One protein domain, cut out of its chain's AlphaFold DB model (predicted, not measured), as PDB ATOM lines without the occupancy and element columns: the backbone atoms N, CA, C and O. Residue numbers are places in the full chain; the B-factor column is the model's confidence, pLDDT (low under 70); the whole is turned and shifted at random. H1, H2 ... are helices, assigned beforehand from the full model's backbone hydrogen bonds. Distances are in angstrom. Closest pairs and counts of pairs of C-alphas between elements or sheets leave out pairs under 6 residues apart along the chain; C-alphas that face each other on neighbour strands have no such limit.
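What this domain is: This is residues 83 to 124 of the 785 residues of the protein "CNDH2_C domain-containing protein" of Drosophila willistoni (UniProt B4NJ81). The chain makes one open loop of three helices: H1 forms one side, the short H2 lies at the turn, and H3 folds back until its last residues come near the first half of H1, roughly at a right angle to it. The printed part has 42 residues with three named helices, H1, H2, H3 in order, and no named strand; it is all helix. It is compact, with a radius of gyration of the C-alphas of 10.3 A, and spans 25 by 22 by 15 A.

Where its parts are: Find C-alpha 85 at (45.942, -53.202, -14.732); from there H1, residues 85 to 98, runs 19.8 A. Next comes H2, residues 102 to 105. H3, residues 112 to 124, runs 18.4 A to C-alpha 124 at (41.463, -38.035, -15.138).

How they stand to each other: Look at Ile 91 and Glu 123, the closest C-alphas of H1 and H3, 6.2 A apart: these helices only just touch, with 3 pairs of C-alphas within 8 A, through residues 87 to 91 and 122 to 123 alone, about perpendicular at 75 degrees. H2 is close to but not clearly touching H3, the closest C-alphas being Met 105 and Glu 118 at 7.1 A, and likewise H1, Val 95 and Thr 102 at 7.4 A. In H1 and H3 every O i to N i+4 pair is within hydrogen-bond range; H2 is too short for one.

The domain as a whole: The C-alphas of Ser 97 and Thr 111, the two farthest apart, are 27.2 A apart. The printed part has no cut; the link H1 to H2 is tight, H2 to H3 short. Confidence is under 70 at residues 83 to 87, 102 to 105 and 108 to 109.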
ATOM      1  N   ILE A  83      39.480 -51.729 -12.309       49.97
ATOM      2  CA  ILE A  83      40.464 -50.758 -12.779       49.97
ATOM      3  C   ILE A  83      41.433 -51.592 -13.618       49.97
ATOM      4  O   ILE A  83      42.103 -52.462 -13.055       49.97
ATOM      5  N   PRO A  84      41.510 -51.407 -14.949       56.22
ATOM      6  CA  PRO A  84      42.356 -52.266 -15.760       56.22
ATOM      7  C   PRO A  84      43.796 -52.137 -15.269       56.22
ATOM      8  O   PRO A  84      44.259 -51.016 -15.058       56.22
ATOM      9  N   PHE A  85      44.525 -53.246 -15.126       56.88
ATOM     10  CA  PHE A  85      45.942 -53.202 -14.732       56.88
ATOM     11  C   PHE A  85      46.766 -52.303 -15.673       56.88
ATOM     12  O   PHE A  85      47.680 -51.612 -15.234       56.88
ATOM     13  N   GLU A  86      46.361 -52.209 -16.944       65.44
ATOM     14  CA  GLU A  86      46.849 -51.202 -17.892       65.44
ATOM     15  C   GLU A  86      46.708 -49.764 -17.359       65.44
ATOM     16  O   GLU A  86      47.662 -49.002 -17.424       65.44
ATOM     17  N   ARG A  87      45.554 -49.373 -16.801       69.44
ATOM     18  CA  ARG A  87      45.341 -48.027 -16.243       69.44
ATOM     19  C   ARG A  87      46.125 -47.777 -14.960       69.44
ATOM     20  O   ARG A  87      46.646 -46.679 -14.815       69.44
ATOM     21  N   LEU A  88      46.243 -48.767 -14.074       73.19
ATOM     22  CA  LEU A  88      47.101 -48.670 -12.884       73.19
ATOM     23  C   LEU A  88      48.560 -48.414 -13.286       73.19
ATOM     24  O   LEU A  88      49.175 -47.458 -12.813       73.19
ATOM     25  N   ASN A  89      49.074 -49.184 -14.249       78.38
ATOM     26  CA  ASN A  89      50.412 -48.983 -14.802       78.38
ATOM     27  C   ASN A  89      50.564 -47.614 -15.488       78.38
ATOM     28  O   ASN A  89      51.621 -47.006 -15.379       78.38
ATOM     29  N   LEU A  90      49.518 -47.096 -16.142       79.44
ATOM     30  CA  LEU A  90      49.528 -45.763 -16.760       79.44
ATOM     31  C   LEU A  90      49.474 -44.613 -15.749       79.44
ATOM     32  O   LEU A  90      50.069 -43.568 -15.995       79.44
ATOM     33  N   ILE A  91      48.774 -44.782 -14.625       79.44
ATOM     34  CA  ILE A  91      48.801 -43.818 -13.517       79.44
ATOM     35  C   ILE A  91      50.196 -43.814 -12.890       79.44
ATOM     36  O   ILE A  91      50.740 -42.736 -12.674       79.44
ATOM     37  N   LYS A  92      50.817 -44.986 -12.699       81.12
ATOM     38  CA  LYS A  92      52.208 -45.088 -12.241       81.12
ATOM     39  C   LYS A  92      53.191 -44.432 -13.223       81.12
ATOM     40  O   LYS A  92      53.916 -43.533 -12.824       81.12
ATOM     41  N   GLU A  93      53.145 -44.785 -14.512       82.25
ATOM     42  CA  GLU A  93      53.960 -44.156 -15.571       82.25
ATOM     43  C   GLU A  93      53.792 -42.625 -15.570       82.25
ATOM     44  O   GLU A  93      54.766 -41.889 -15.726       82.25
ATOM     45  N   TYR A  94      52.567 -42.130 -15.356       83.75
ATOM     46  CA  TYR A  94      52.275 -40.701 -15.275       83.75
ATOM     47  C   TYR A  94      52.844 -40.040 -14.009       83.75
ATOM     48  O   TYR A  94      53.432 -38.965 -14.116       83.75
ATOM     49  N   VAL A  95      52.701 -40.673 -12.843       84.06
ATOM     50  CA  VAL A  95      53.276 -40.227 -11.563       84.06
ATOM     51  C   VAL A  95      54.797 -40.126 -11.673       84.06
ATOM     52  O   VAL A  95      55.345 -39.042 -11.471       84.06
ATOM     53  N   ASP A  96      55.448 -41.211 -12.102       80.81
ATOM     54  CA  ASP A  96      56.903 -41.313 -12.244       80.81
ATOM     55  C   ASP A  96      57.431 -40.269 -13.254       80.81
ATOM     56  O   ASP A  96      58.415 -39.575 -12.995       80.81
ATOM     57  N   SER A  97      56.733 -40.081 -14.385       82.06
ATOM     58  CA  SER A  97      57.132 -39.131 -15.441       82.06
ATOM     59  C   SER A  97      56.906 -37.653 -15.100       82.06
ATOM     60  O   SER A  97      57.509 -36.792 -15.740       82.06
ATOM     61  N   ASN A  98      56.012 -37.332 -14.155       78.62
ATOM     62  CA  ASN A  98      55.649 -35.950 -13.805       78.62
ATOM     63  C   ASN A  98      56.033 -35.575 -12.361       78.62
ATOM     64  O   ASN A  98      55.712 -34.470 -11.931       78.62
ATOM     65  N   GLN A  99      56.719 -36.467 -11.633       74.62
ATOM     66  CA  GLN A  99      57.156 -36.281 -10.240       74.62
ATOM     67  C   GLN A  99      56.003 -35.890  -9.296       74.62
ATOM     68  O   GLN A  99      56.144 -35.037  -8.421       74.62
ATOM     69  N   VAL A 100      54.832 -36.507  -9.491       75.62
ATOM     70  CA  VAL A 100      53.646 -36.255  -8.660       75.62
ATOM     71  C   VAL A 100      53.831 -36.940  -7.307       75.62
ATOM     72  O   VAL A 100      53.972 -38.158  -7.257       75.62
ATOM     73  N   ASN A 101      53.804 -36.182  -6.208       76.38
ATOM     74  CA  ASN A 101      53.977 -36.754  -4.873       76.38
ATOM     75  C   ASN A 101      52.710 -37.494  -4.409       76.38
ATOM     76  O   ASN A 101      51.819 -36.929  -3.770       76.38
ATOM     77  N   THR A 102      52.620 -38.781  -4.740       68.94
ATOM     78  CA  THR A 102      51.490 -39.640  -4.364       68.94
ATOM     79  C   THR A 102      51.347 -39.811  -2.856       68.94
ATOM     80  O   THR A 102      50.220 -39.953  -2.400       68.94
ATOM     81  N   SER A 103      52.425 -39.726  -2.073       66.88
ATOM     82  CA  SER A 103      52.351 -39.800  -0.606       66.88
ATOM     83  C   SER A 103      51.687 -38.572   0.033       66.88
ATOM     84  O   SER A 103      51.141 -38.682   1.125       66.88
ATOM     85  N   GLU A 104      51.692 -37.419  -0.645       67.69
ATOM     86  CA  GLU A 104      50.959 -36.218  -0.208       67.69
ATOM     87  C   GLU A 104      49.521 -36.182  -0.750       67.69
ATOM     88  O   GLU A 104      48.619 -35.736  -0.044       67.69
ATOM     89  N   MET A 105      49.281 -36.670  -1.977       65.06
ATOM     90  CA  MET A 105      47.945 -36.673  -2.600       65.06
ATOM     91  C   MET A 105      47.039 -37.836  -2.170       65.06
ATOM     92  O   MET A 105      45.823 -37.680  -2.114       65.06
ATOM     93  N   LEU A 106      47.610 -39.011  -1.902       72.19
ATOM     94  CA  LEU A 106      46.904 -40.243  -1.536       72.19
ATOM     95  C   LEU A 106      47.344 -40.682  -0.135       72.19
ATOM     96  O   LEU A 106      47.872 -41.774   0.068       72.19
ATOM     97  N   ASN A 107      47.151 -39.779   0.826       75.56
ATOM     98  CA  ASN A 107      47.514 -39.967   2.228       75.56
ATOM     99  C   ASN A 107      46.702 -41.113   2.865       75.56
ATOM    100  O   ASN A 107      45.477 -41.157   2.753       75.56
ATOM    101  N   GLU A 108      47.383 -42.004   3.587       67.81
ATOM    102  CA  GLU A 108      46.800 -43.143   4.310       67.81
ATOM    103  C   GLU A 108      45.760 -42.728   5.373       67.81
ATOM    104  O   GLU A 108      44.843 -43.485   5.681       67.81
ATOM    105  N   HIS A 109      45.844 -41.497   5.890       67.75
ATOM    106  CA  HIS A 109      44.897 -40.945   6.864       67.75
ATOM    107  C   HIS A 109      43.663 -40.246   6.249       67.75
ATOM    108  O   HIS A 109      42.839 -39.705   6.990       67.75
ATOM    109  N   MET A 110      43.499 -40.226   4.919       75.88
ATOM    110  CA  MET A 110      42.264 -39.730   4.289       75.88
ATOM    111  C   MET A 110      41.101 -40.714   4.459       75.88
ATOM    112  O   MET A 110      41.288 -41.925   4.559       75.88
ATOM    113  N   THR A 111      39.861 -40.211   4.439       84.06
ATOM    114  CA  THR A 111      38.705 -41.118   4.421       84.06
ATOM    115  C   THR A 111      38.677 -41.895   3.105       84.06
ATOM    116  O   THR A 111      39.062 -41.376   2.054       84.06
ATOM    117  N   THR A 112      38.157 -43.126   3.126       83.06
ATOM    118  CA  THR A 112      38.077 -43.994   1.936       83.06
ATOM    119  C   THR A 112      37.397 -43.306   0.747       83.06
ATOM    120  O   THR A 112      37.754 -43.550  -0.400       83.06
ATOM    121  N   LYS A 113      36.425 -42.421   1.010       81.06
ATOM    122  CA  LYS A 113      35.734 -41.648  -0.025       81.06
ATOM    123  C   LYS A 113      36.668 -40.632  -0.685       81.06
ATOM    124  O   LYS A 113      36.673 -40.517  -1.905       81.06
ATOM    125  N   ASP A 114      37.438 -39.903   0.113       78.62
ATOM    126  CA  ASP A 114      38.286 -38.814  -0.374       78.62
ATOM    127  C   ASP A 114      39.525 -39.372  -1.094       78.62
ATOM    128  O   ASP A 114      39.913 -38.848  -2.134       78.62
ATOM    129  N   TYR A 115      40.057 -40.512  -0.631       85.62
ATOM    130  CA  TYR A 115      41.064 -41.294  -1.359       85.62
ATOM    131  C   TYR A 115      40.572 -41.703  -2.758       85.62
ATOM    132  O   TYR A 115      41.303 -41.570  -3.738       85.62
ATOM    133  N   LEU A 116      39.319 -42.169  -2.880       82.56
ATOM    134  CA  LEU A 116      38.723 -42.487  -4.182       82.56
ATOM    135  C   LEU A 116      38.554 -41.240  -5.064       82.56
ATOM    136  O   LEU A 116      38.864 -41.304  -6.253       82.56
ATOM    137  N   ASP A 117      38.066 -40.128  -4.508       79.88
ATOM    138  CA  ASP A 117      37.840 -38.892  -5.268       79.88
ATOM    139  C   ASP A 117      39.167 -38.303  -5.809       79.88
ATOM    140  O   ASP A 117      39.230 -37.949  -6.991       79.88
ATOM    141  N   GLU A 118      40.248 -38.290  -5.016       82.94
ATOM    142  CA  GLU A 118      41.586 -37.855  -5.466       82.94
ATOM    143  C   GLU A 118      42.249 -38.851  -6.431       82.94
ATOM    144  O   GLU A 118      42.829 -38.451  -7.443       82.94
ATOM    145  N   TYR A 119      42.103 -40.163  -6.211       84.94
ATOM    146  CA  TYR A 119      42.585 -41.173  -7.163       84.94
ATOM    147  C   TYR A 119      41.897 -41.031  -8.534       84.94
ATOM    148  O   TYR A 119      42.541 -41.120  -9.583       84.94
ATOM    149  N   ILE A 120      40.590 -40.744  -8.544       83.75
ATOM    150  CA  ILE A 120      39.828 -40.450  -9.764       83.75
ATOM    151  C   ILE A 120      40.284 -39.122 -10.389       83.75
ATOM    152  O   ILE A 120      40.341 -39.025 -11.619       83.75
ATOM    153  N   ALA A 121      40.646 -38.105  -9.602       84.44
ATOM    154  CA  ALA A 121      41.226 -36.867 -10.128       84.44
ATOM    155  C   ALA A 121      42.569 -37.130 -10.840       84.44
ATOM    156  O   ALA A 121      42.744 -36.705 -11.987       84.44
ATOM    157  N   LEU A 122      43.459 -37.914 -10.222       85.44
ATOM    158  CA  LEU A 122      44.752 -38.319 -10.779       85.44
ATOM    159  C   LEU A 122      44.600 -39.162 -12.061       85.44
ATOM    160  O   LEU A 122      45.283 -38.900 -13.055       85.44
ATOM    161  N   GLU A 123      43.658 -40.114 -12.094       85.00
ATOM    162  CA  GLU A 123      43.323 -40.866 -13.312       85.00
ATOM    163  C   GLU A 123      42.862 -39.924 -14.437       85.00
ATOM    164  O   GLU A 123      43.345 -40.015 -15.569       85.00
ATOM    165  N   ASN A 124      41.953 -38.989 -14.144       83.06
ATOM    166  CA  ASN A 124      41.463 -38.035 -15.138       83.06
ATOM    167  C   ASN A 124      42.568 -37.086 -15.631       83.06
ATOM    168  O   ASN A 124      42.578 -36.743 -16.815       83.06
TER     169      ASN A 124